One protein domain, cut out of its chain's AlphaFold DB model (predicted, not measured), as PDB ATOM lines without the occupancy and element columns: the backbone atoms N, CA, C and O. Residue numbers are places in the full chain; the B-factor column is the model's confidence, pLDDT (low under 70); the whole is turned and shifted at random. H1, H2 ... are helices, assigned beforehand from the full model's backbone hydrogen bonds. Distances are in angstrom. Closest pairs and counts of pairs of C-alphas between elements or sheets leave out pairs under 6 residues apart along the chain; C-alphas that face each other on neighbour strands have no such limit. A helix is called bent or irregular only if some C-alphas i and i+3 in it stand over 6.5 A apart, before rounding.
ATOM      1  N   GLU A 246       2.962 -19.224  63.352       85.75
ATOM      2  CA  GLU A 246       3.311 -19.494  61.955       85.75
ATOM      3  C   GLU A 246       2.577 -18.534  61.010       85.75
ATOM      4  O   GLU A 246       3.182 -17.905  60.138       85.75
ATOM      5  N   LEU A 247       1.273 -18.340  61.232       84.06
ATOM      6  CA  LEU A 247       0.451 -17.407  60.459       84.06
ATOM      7  C   LEU A 247       0.886 -15.953  60.695       84.06
ATOM      8  O   LEU A 247       0.920 -15.144  59.767       84.06
ATOM      9  N   THR A 248       1.297 -15.621  61.920       83.62
ATOM     10  CA  THR A 248       1.852 -14.301  62.252       83.62
ATOM     11  C   THR A 248       3.172 -14.041  61.519       83.62
ATOM     12  O   THR A 248       3.363 -12.950  60.971       83.62
ATOM     13  N   MET A 249       4.064 -15.036  61.456       84.31
ATOM     14  CA  MET A 249       5.317 -14.957  60.695       84.31
ATOM     15  C   MET A 249       5.048 -14.788  59.194       84.31
ATOM     16  O   MET A 249       5.645 -13.916  58.559       84.31
ATOM     17  N   LEU A 250       4.087 -15.530  58.637       86.00
ATOM     18  CA  LEU A 250       3.701 -15.421  57.229       86.00
ATOM     19  C   LEU A 250       3.142 -14.027  56.883       86.00
ATOM     20  O   LEU A 250       3.519 -13.436  55.868       86.00
ATOM     21  N   ILE A 251       2.304 -13.450  57.755       81.12
ATOM     22  CA  ILE A 251       1.811 -12.066  57.621       81.12
ATOM     23  C   ILE A 251       2.978 -11.068  57.605       81.12
ATOM     24  O   ILE A 251       2.945 -10.095  56.842       81.12
ATOM     25  N   ALA A 252       4.000 -11.280  58.438       81.88
ATOM     26  CA  ALA A 252       5.172 -10.412  58.492       81.88
ATOM     27  C   ALA A 252       5.990 -10.471  57.190       81.88
ATOM     28  O   ALA A 252       6.287  -9.413  56.627       81.88
ATOM     29  N   VAL A 253       6.265 -11.674  56.665       83.56
ATOM     30  CA  VAL A 253       6.948 -11.872  55.370       83.56
ATOM     31  C   VAL A 253       6.164 -11.205  54.236       83.56
ATOM     32  O   VAL A 253       6.728 -10.459  53.434       83.56
ATOM     33  N   ASN A 254       4.842 -11.389  54.206       86.31
ATOM     34  CA  ASN A 254       3.962 -10.789  53.202       86.31
ATOM     35  C   ASN A 254       4.041  -9.250  53.197       86.31
ATOM     36  O   ASN A 254       4.209  -8.631  52.145       86.31
ATOM     37  N   LYS A 255       3.979  -8.628  54.385       79.69
ATOM     38  CA  LYS A 255       4.108  -7.171  54.558       79.69
ATOM     39  C   LYS A 255       5.498  -6.659  54.191       79.69
ATOM     40  O   LYS A 255       5.619  -5.556  53.657       79.69
ATOM     41  N   PHE A 256       6.544  -7.429  54.492       86.94
ATOM     42  CA  PHE A 256       7.909  -7.095  54.101       86.94
ATOM     43  C   PHE A 256       8.042  -7.028  52.574       86.94
ATOM     44  O   PHE A 256       8.526  -6.019  52.057       86.94
ATOM     45  N   LEU A 257       7.548  -8.049  51.862       84.81
ATOM     46  CA  LEU A 257       7.564  -8.103  50.398       84.81
ATOM     47  C   LEU A 257       6.758  -6.956  49.775       84.81
ATOM     48  O   LEU A 257       7.262  -6.295  48.871       84.81
ATOM     49  N   ASP A 258       5.562  -6.658  50.299       82.75
ATOM     50  CA  ASP A 258       4.756  -5.499  49.875       82.75
ATOM     51  C   ASP A 258       5.526  -4.184  50.024       82.75
ATOM     52  O   ASP A 258       5.590  -3.370  49.104       82.75
ATOM     53  N   ARG A 259       6.147  -3.972  51.188       82.19
ATOM     54  CA  ARG A 259       6.883  -2.740  51.482       82.19
ATOM     55  C   ARG A 259       8.123  -2.593  50.604       82.19
ATOM     56  O   ARG A 259       8.437  -1.473  50.199       82.19
ATOM     57  N   LEU A 260       8.829  -3.694  50.335       85.56
ATOM     58  CA  LEU A 260       9.994  -3.707  49.453       85.56
ATOM     59  C   LEU A 260       9.580  -3.413  48.008       85.56
ATOM     60  O   LEU A 260      10.141  -2.508  47.397       85.56
ATOM     61  N   LEU A 261       8.557  -4.108  47.500       87.69
ATOM     62  CA  LEU A 261       7.990  -3.869  46.172       87.69
ATOM     63  C   LEU A 261       7.559  -2.416  46.011       87.69
ATOM     64  O   LEU A 261       8.014  -1.754  45.085       87.69
ATOM     65  N   PHE A 262       6.766  -1.899  46.952       83.50
ATOM     66  CA  PHE A 262       6.306  -0.517  46.939       83.50
ATOM     67  C   PHE A 262       7.479   0.463  46.832       83.50
ATOM     68  O   PHE A 262       7.480   1.324  45.956       83.50
ATOM     69  N   LYS A 263       8.522   0.302  47.656       82.50
ATOM     70  CA  LYS A 263       9.707   1.178  47.627       82.50
ATOM     71  C   LYS A 263      10.513   1.092  46.329       82.50
ATOM     72  O   LYS A 263      11.147   2.078  45.973       82.50
ATOM     73  N   LEU A 264      10.514  -0.058  45.657       85.12
ATOM     74  CA  LEU A 264      11.216  -0.253  44.387       85.12
ATOM     75  C   LEU A 264      10.405   0.238  43.179       85.12
ATOM     76  O   LEU A 264      10.998   0.584  42.164       85.12
ATOM     77  N   THR A 265       9.069   0.269  43.270       83.81
ATOM     78  CA  THR A 265       8.188   0.637  42.145       83.81
ATOM     79  C   THR A 265       7.597   2.042  42.236       83.81
ATOM     80  O   THR A 265       7.227   2.602  41.210       83.81
ATOM     81  N   THR A 266       7.472   2.620  43.434       73.25
ATOM     82  CA  THR A 266       6.941   3.981  43.634       73.25
ATOM     83  C   THR A 266       8.057   4.924  44.079       73.25
ATOM     84  O   THR A 266       8.441   4.980  45.246       73.25
ATOM     85  N   SER A 267       8.616   5.673  43.130       55.38
ATOM     86  CA  SER A 267       9.710   6.607  43.402       55.38
ATOM     87  C   SER A 267       9.215   7.905  44.051       55.38
ATOM     88  O   SER A 267       8.597   8.746  43.404       55.38
ATOM     89  N   ARG A 268       9.597   8.126  45.315       55.56
ATOM     90  CA  ARG A 268      10.097   9.433  45.781       55.56
ATOM     91  C   ARG A 268      11.530   9.233  46.302       55.56
ATOM     92  O   ARG A 268      11.763   8.260  47.026       55.56
ATOM     93  N   PRO A 269      12.490  10.113  45.962       52.75
ATOM     94  CA  PRO A 269      13.924   9.924  46.202       52.75
ATOM     95  C   PRO A 269      14.284  10.201  47.669       52.75
ATOM     96  O   PRO A 269      14.883  11.214  48.003       52.75
ATOM     97  N   GLY A 270      13.842   9.330  48.577       53.97
ATOM     98  CA  GLY A 270      13.965   9.588  50.009       53.97
ATOM     99  C   GLY A 270      15.166   8.935  50.683       53.97
ATOM    100  O   GLY A 270      15.834   9.587  51.477       53.97
ATOM    101  N   ARG A 271      15.375   7.617  50.511       66.94
ATOM    102  CA  ARG A 271      16.239   6.839  51.433       66.94
ATOM    103  C   ARG A 271      16.872   5.581  50.802       66.94
ATOM    104  O   ARG A 271      16.428   4.473  51.115       66.94
ATOM    105  N   PRO A 272      17.925   5.714  49.972       75.62
ATOM    106  CA  PRO A 272      18.631   4.584  49.349       75.62
ATOM    107  C   PRO A 272      19.177   3.574  50.369       75.62
ATOM    108  O   PRO A 272      19.026   2.367  50.193       75.62
ATOM    109  N   ALA A 273      19.710   4.063  51.493       77.75
ATOM    110  CA  ALA A 273      20.246   3.222  52.564       77.75
ATOM    111  C   ALA A 273      19.196   2.271  53.165       77.75
ATOM    112  O   ALA A 273      19.490   1.111  53.439       77.75
ATOM    113  N   GLN A 274      17.947   2.727  53.321       76.75
ATOM    114  CA  GLN A 274      16.869   1.878  53.841       76.75
ATOM    115  C   GLN A 274      16.465   0.787  52.848       76.75
ATOM    116  O   GLN A 274      16.134  -0.321  53.258       76.75
ATOM    117  N   ILE A 275      16.480   1.091  51.546       80.94
ATOM    118  CA  ILE A 275      16.195   0.100  50.503       80.94
ATOM    119  C   ILE A 275      17.297  -0.960  50.499       80.94
ATOM    120  O   ILE A 275      16.984  -2.145  50.502       80.94
ATOM    121  N   LEU A 276      18.564  -0.548  50.586       84.19
ATOM    122  CA  LEU A 276      19.697  -1.469  50.651       84.19
ATOM    123  C   LEU A 276      19.630  -2.382  51.887       84.19
ATOM    124  O   LEU A 276      19.809  -3.588  51.765       84.19
ATOM    125  N   GLN A 277      19.278  -1.843  53.059       82.06
ATOM    126  CA  GLN A 277      19.042  -2.649  54.267       82.06
ATOM    127  C   GLN A 277      17.907  -3.670  54.085       82.06
ATOM    128  O   GLN A 277      18.018  -4.816  54.522       82.06
ATOM    129  N   MET A 278      16.812  -3.281  53.425       81.94
ATOM    130  CA  MET A 278      15.727  -4.213  53.113       81.94
ATOM    131  C   MET A 278      16.169  -5.291  52.113       81.94
ATOM    132  O   MET A 278      15.848  -6.456  52.302       81.94
ATOM    133  N   ILE A 279      16.954  -4.946  51.091       87.88
ATOM    134  CA  ILE A 279      17.504  -5.932  50.149       87.88
ATOM    135  C   ILE A 279      18.438  -6.912  50.875       87.88
ATOM    136  O   ILE A 279      18.309  -8.118  50.689       87.88
ATOM    137  N   ASN A 280      19.304  -6.426  51.766       87.62
ATOM    138  CA  ASN A 280      20.228  -7.267  52.534       87.62
ATOM    139  C   ASN A 280      19.516  -8.198  53.533       87.62
ATOM    140  O   ASN A 280      20.076  -9.219  53.916       87.62
ATOM    141  N   SER A 281      18.287  -7.869  53.947       86.88
ATOM    142  CA  SER A 281      17.472  -8.708  54.843       86.88
ATOM    143  C   SER A 281      16.529  -9.664  54.105       86.88
ATOM    144  O   SER A 281      15.952 -10.555  54.731       86.88
ATOM    145  N   LEU A 282      16.394  -9.533  52.781       90.69
ATOM    146  CA  LEU A 282      15.577 -10.421  51.956       90.69
ATOM    147  C   LEU A 282      15.972 -11.908  52.085       90.69
ATOM    148  O   LEU A 282      15.054 -12.714  52.244       90.69
ATOM    149  N   PRO A 283      17.265 -12.307  52.091       91.25
ATOM    150  CA  PRO A 283      17.643 -13.712  52.263       91.25
ATOM    151  C   PRO A 283      17.067 -14.326  53.543       91.25
ATOM    152  O   PRO A 283      16.514 -15.420  53.509       91.25
ATOM    153  N   THR A 284      17.109 -13.593  54.660       87.38
ATOM    154  CA  THR A 284      16.538 -14.035  55.941       87.38
ATOM    155  C   THR A 284      15.031 -14.264  55.840       87.38
ATOM    156  O   THR A 284      14.523 -15.252  56.362       87.38
ATOM    157  N   GLN A 285      14.310 -13.387  55.132       88.44
ATOM    158  CA  GLN A 285      12.866 -13.536  54.923       88.44
ATOM    159  C   GLN A 285      12.536 -14.740  54.029       88.44
ATOM    160  O   GLN A 285      11.543 -15.420  54.267       88.44
ATOM    161  N   LEU A 286      13.375 -15.040  53.032       90.06
ATOM    162  CA  LEU A 286      13.207 -16.208  52.161       90.06
ATOM    163  C   LEU A 286      13.529 -17.526  52.883       90.06
ATOM    164  O   LEU A 286      12.856 -18.525  52.641       90.06
ATOM    165  N   ILE A 287      14.507 -17.531  53.795       88.62
ATOM    166  CA  ILE A 287      14.794 -18.679  54.671       88.62
ATOM    167  C   ILE A 287      13.623 -18.925  55.627       88.62
ATOM    168  O   ILE A 287      13.179 -20.062  55.763       88.62
ATOM    169  N   LEU A 288      13.076 -17.863  56.229       88.12
ATOM    170  CA  LEU A 288      11.882 -17.961  57.069       88.12
ATOM    171  C   LEU A 288      10.681 -18.489  56.272       88.12
ATOM    172  O   LEU A 288       9.934 -19.337  56.753       88.12
ATOM    173  N   LEU A 289      10.516 -18.038  55.026       89.12
ATOM    174  CA  LEU A 289       9.471 -18.556  54.151       89.12
ATOM    175  C   LEU A 289       9.654 -20.055  53.875       89.12
ATOM    176  O   LEU A 289       8.687 -20.805  53.946       89.12
ATOM    177  N   LYS A 290      10.892 -20.508  53.647       91.00
ATOM    178  CA  LYS A 290      11.224 -21.931  53.487       91.00
ATOM    179  C   LYS A 290      10.934 -22.766  54.728       91.00
ATOM    180  O   LYS A 290      10.512 -23.903  54.587       91.00
ATOM    181  N   SER A 291      11.108 -22.225  55.933       89.75
ATOM    182  CA  SER A 291      10.701 -22.953  57.143       89.75
ATOM    183  C   SER A 291       9.182 -23.054  57.314       89.75
ATOM    184  O   SER A 291       8.719 -23.946  58.011       89.75
ATOM    185  N   LEU A 292       8.409 -22.151  56.699       88.19
ATOM    186  CA  LEU A 292       6.944 -22.119  56.805       88.19
ATOM    187  C   LEU A 292       6.239 -22.922  55.701       88.19
ATOM    188  O   LEU A 292       5.088 -23.314  55.885       88.19
ATOM    189  N   LEU A 293       6.890 -23.120  54.550       89.19
ATOM    190  CA  LEU A 293       6.367 -23.870  53.407       89.19
ATOM    191  C   LEU A 293       7.292 -25.060  53.132       89.19
ATOM    192  O   LEU A 293       8.371 -24.886  52.570       89.19
ATOM    193  N   THR A 294       6.850 -26.264  53.494       81.44
ATOM    194  CA  THR A 294       7.619 -27.517  53.389       81.44
ATOM    195  C   THR A 294       8.165 -27.794  51.986       81.44
ATOM    196  O   THR A 294       9.310 -28.221  51.861       81.44
ATOM    197  N   ASP A 295       7.405 -27.468  50.937       85.56
ATOM    198  CA  ASP A 295       7.789 -27.731  49.540       85.56
ATOM    199  C   ASP A 295       8.425 -26.519  48.837       85.56
ATOM    200  O   ASP A 295       8.662 -26.528  47.627       85.56
ATOM    201  N   TYR A 296       8.703 -25.435  49.568       89.44
ATOM    202  CA  TYR A 296       9.265 -24.230  48.971       89.44
ATOM    203  C   TYR A 296      10.788 -24.312  48.837       89.44
ATOM    204  O   TYR A 296      11.550 -24.325  49.808       89.44
ATOM    205  N   THR A 297      11.261 -24.259  47.596       89.69
ATOM    206  CA  THR A 297      12.673 -24.034  47.281       89.69
ATOM    207  C   THR A 297      12.908 -22.564  46.976       89.69
ATOM    208  O   THR A 297      12.212 -21.999  46.136       89.69
ATOM    209  N   ILE A 298      13.921 -21.958  47.602       89.62
ATOM    210  CA  ILE A 298      14.317 -20.574  47.309       89.62
ATOM    211  C   ILE A 298      14.829 -20.516  45.861       89.62
ATOM    212  O   ILE A 298      15.869 -21.117  45.578       89.62
ATOM    213  N   PRO A 299      14.142 -19.817  44.939       89.56
ATOM    214  CA  PRO A 299      14.602 -19.716  43.561       89.56
ATOM    215  C   PRO A 299      15.885 -18.891  43.486       89.56
ATOM    216  O   PRO A 299      16.069 -17.956  44.267       89.56
ATOM    217  N   SER A 300      16.740 -19.180  42.505       89.00
ATOM    218  CA  SER A 300      17.846 -18.277  42.172       89.00
ATOM    219  C   SER A 300      17.292 -16.915  41.741       89.00
ATOM    220  O   SER A 300      16.334 -16.841  40.966       89.00
ATOM    221  N   TYR A 301      17.881 -15.834  42.249       91.62
ATOM    222  CA  TYR A 301      17.489 -14.469  41.914       91.62
ATOM    223  C   TYR A 301      18.710 -13.560  41.795       91.62
ATOM    224  O   TYR A 301      19.725 -13.760  42.457       91.62
ATOM    225  N   SER A 302      18.579 -12.525  40.967       89.31
ATOM    226  CA  SER A 302      19.537 -11.425  40.880       89.31
ATOM    227  C   SER A 302      18.861 -10.123  41.291       89.31
ATOM    228  O   SER A 302      17.678  -9.909  41.010       89.31
ATOM    229  N   THR A 303      19.612  -9.239  41.947       87.94
ATOM    230  CA  THR A 303      19.168  -7.877  42.277       87.94
ATOM    231  C   THR A 303      19.301  -6.922  41.087       87.94
ATOM    232  O   THR A 303      18.677  -5.860  41.076       87.94
ATOM    233  N   THR A 304      20.059  -7.313  40.057       86.62
ATOM    234  CA  THR A 304      20.277  -6.555  38.821       86.62
ATOM    235  C   THR A 304      19.985  -7.421  37.584       86.62
ATOM    236  O   THR A 304      20.385  -8.586  37.535       86.62
ATOM    237  N   PRO A 305      19.288  -6.896  36.559       89.88
ATOM    238  CA  PRO A 305      18.682  -5.566  36.463       89.88
ATOM    239  C   PRO A 305      17.373  -5.453  37.273       89.88
ATOM    240  O   PRO A 305      16.659  -6.437  37.480       89.88
ATOM    241  N   LEU A 306      17.032  -4.233  37.716       87.94
ATOM    242  CA  LEU A 306      15.884  -3.958  38.598       87.94
ATOM    243  C   LEU A 306      14.543  -4.564  38.119       87.94
ATOM    244  O   LEU A 306      13.829  -5.115  38.959       87.94
ATOM    245  N   PRO A 307      14.177  -4.539  36.820       91.31
ATOM    246  CA  PRO A 307      12.933  -5.159  36.353       91.31
ATOM    247  C   PRO A 307      12.856  -6.666  36.637       91.31
ATOM    248  O   PRO A 307      11.801  -7.164  37.035       91.31
ATOM    249  N   THR A 308      13.973  -7.385  36.496       92.19
ATOM    250  CA  THR A 308      14.065  -8.822  36.800       92.19
ATOM    251  C   THR A 308      13.878  -9.068  38.292       92.19
ATOM    252  O   THR A 308      13.107  -9.945  38.685       92.19
ATOM    253  N   PHE A 309      14.506  -8.241  39.131       93.62
ATOM    254  CA  PHE A 309      14.364  -8.331  40.581       93.62
ATOM    255  C   PHE A 309      12.929  -8.041  41.049       93.62
ATOM    256  O   PHE A 309      12.369  -8.785  41.853       93.62
ATOM    257  N   VAL A 310      12.280  -7.013  40.493       92.31
ATOM    258  CA  VAL A 310      10.870  -6.703  40.780       92.31
ATOM    259  C   VAL A 310       9.952  -7.847  40.342       92.31
ATOM    260  O   VAL A 310       9.018  -8.187  41.069       92.31
ATOM    261  N   LYS A 311      10.215  -8.480  39.189       93.44
ATOM    262  CA  LYS A 311       9.454  -9.653  38.725       93.44
ATOM    263  C   LYS A 311       9.581 -10.827  39.701       93.44
ATOM    264  O   LYS A 311       8.567 -11.437  40.031       93.44
ATOM    265  N   PHE A 312      10.788 -11.093  40.203       95.00
ATOM    266  CA  PHE A 312      11.020 -12.090  41.249       95.00
ATOM    267  C   PHE A 312      10.251 -11.759  42.536       95.00
ATOM    268  O   PHE A 312       9.511 -12.592  43.048       95.00
ATOM    269  N   LEU A 313      10.344 -10.528  43.042       92.94
ATOM    270  CA  LEU A 313       9.628 -10.141  44.260       92.94
ATOM    271  C   LEU A 313       8.105 -10.254  44.104       92.94
ATOM    272  O   LEU A 313       7.426 -10.668  45.043       92.94
ATOM    273  N   ARG A 314       7.560  -9.934  42.922       93.44
ATOM    274  CA  ARG A 314       6.132 -10.123  42.617       93.44
ATOM    275  C   ARG A 314       5.732 -11.596  42.627       93.44
ATOM    276  O   ARG A 314       4.659 -11.897  43.141       93.44
ATOM    277  N   SER A 315       6.567 -12.501  42.108       93.88
ATOM    278  CA  SER A 315       6.258 -13.936  42.147       93.88
ATOM    279  C   SER A 315       6.269 -14.475  43.576       93.88
ATOM    280  O   SER A 315       5.317 -15.142  43.974       93.88
ATOM    281  N   GLN A 316       7.264 -14.091  44.386       92.75
ATOM    282  CA  GLN A 316       7.297 -14.454  45.808       92.75
ATOM    283  C   GLN A 316       6.089 -13.889  46.553       92.75
ATOM    284  O   GLN A 316       5.441 -14.581  47.333       92.75
ATOM    285  N   LYS A 317       5.725 -12.637  46.270       90.81
ATOM    286  CA  LYS A 317       4.559 -12.007  46.879       90.81
ATOM    287  C   LYS A 317       3.257 -12.710  46.515       90.81
ATOM    288  O   LYS A 317       2.408 -12.887  47.388       90.81
ATOM    289  N   ALA A 318       3.089 -13.090  45.252       90.75
ATOM    290  CA  ALA A 318       1.907 -13.807  44.792       90.75
ATOM    291  C   ALA A 318       1.775 -15.159  45.507       90.75
ATOM    292  O   ALA A 318       0.712 -15.445  46.053       90.75
ATOM    293  N   LEU A 319       2.873 -15.919  45.602       92.62
ATOM    294  CA  LEU A 319       2.928 -17.188  46.331       92.62
ATOM    295  C   LEU A 319       2.519 -17.014  47.801       92.62
ATOM    296  O   LEU A 319       1.590 -17.669  48.270       92.62
ATOM    297  N   VAL A 320       3.170 -16.087  48.512       89.50
ATOM    298  CA  VAL A 320       2.886 -15.823  49.931       89.50
ATOM    299  C   VAL A 320       1.445 -15.356  50.128       89.50
ATOM    300  O   VAL A 320       0.797 -15.772  51.080       89.50
ATOM    301  N   SER A 321       0.918 -14.517  49.233       87.81
ATOM    302  CA  SER A 321      -0.461 -14.018  49.330       87.81
ATOM    303  C   SER A 321      -1.491 -15.127  49.117       87.81
ATOM    304  O   SER A 321      -2.502 -15.156  49.820       87.81
ATOM    305  N   ALA A 322      -1.235 -16.038  48.174       88.94
ATOM    306  CA  ALA A 322      -2.094 -17.188  47.914       88.94
ATOM    307  C   ALA A 322      -2.115 -18.131  49.123       88.94
ATOM    308  O   ALA A 322      -3.185 -18.417  49.653       88.94
ATOM    309  N   TYR A 323      -0.939 -18.511  49.631       90.75
ATOM    310  CA  TYR A 323      -0.825 -19.375  50.808       90.75
ATOM    311  C   TYR A 323      -1.423 -18.732  52.069       90.75
ATOM    312  O   TYR A 323      -2.119 -19.361  52.854       90.75
ATOM    313  N   LEU A 324      -1.229 -17.431  52.263       87.38
ATOM    314  CA  LEU A 324      -1.820 -16.714  53.392       87.38
ATOM    315  C   LEU A 324      -3.352 -16.661  53.302       87.38
ATOM    316  O   LEU A 324      -4.029 -16.721  54.328       87.38
ATOM    317  N   SER A 325      -3.906 -16.612  52.089       83.81
ATOM    318  CA  SER A 325      -5.353 -16.703  51.873       83.81
ATOM    319  C   SER A 325      -5.893 -18.089  52.226       83.81
ATOM    320  O   SER A 325      -6.935 -18.174  52.877       83.81
ATOM    321  N   THR A 326      -5.178 -19.166  51.875       90.12
ATOM    322  CA  THR A 326      -5.573 -20.533  52.252       90.12
ATOM    323  C   THR A 326      -5.478 -20.741  53.760       90.12
ATOM    324  O   THR A 326      -6.432 -21.228  54.357       90.12
TER     325      THR A 326
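What this domain is: This is residues 246 to 326 of the 446 residues of the protein "Endo/exonuclease/phosphatase domain-containing protein" of Rhizophagus irregularis (strain DAOM 181602 / DAOM 197198 / MUCL 43194) (UniProt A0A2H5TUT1). Three helices form a small elongated bundle: H1 packs against both bent H2 and H3, and H2 and H3 keep apart from each other, with a long loop, residues 293 to 305, leading back from H2 to H3. The 81 printed residues, all helix by class, hold H1, H2, H3 in that order; the whole is compact, radius of gyration of the C-alphas 12.6 A, spans 37 by 24 by 19 A.

How they stand to each other: H1, residues 246 to 265, touches H3, residues 306 to 326, at a shallow tilt of 29 degrees, opposite ways; their closest C-alphas, Leu 257 and Lys 317, are 6.1 A apart. H2, residues 272 to 292, was assigned as one helix by its hydrogen bonds, but is bent: C-alphas 280 and 283 are 6.9 A apart. Arm H2a, residues 272 to 280, forms a hairpin with H1, touching its residues 260 to 264 alone at a steep tilt of 41 degrees; closest C-alphas Leu 260 and Met 278, 6.8 A. Arm H2b, residues 283 to 292, touches residues 246 to 253 of H1 alone; closest C-alphas Val 253 and Gln 285, 6.2 A. H2a and H3 are apart. In H1, H2a, H2b and H3 every O i to N i+4 pair is within hydrogen-bond range.

Where its parts are: H1 begins at C-alpha 246 (3.311, -19.494, 61.955) and is 28.7 A long; H3, 30.4 A, ends at C-alpha 326 (-5.573, -20.533, 52.252).

The domain as a whole: The printed part has no cut. The link from H2 to H3 is long. Residues 267 to 271 are under pLDDT 70.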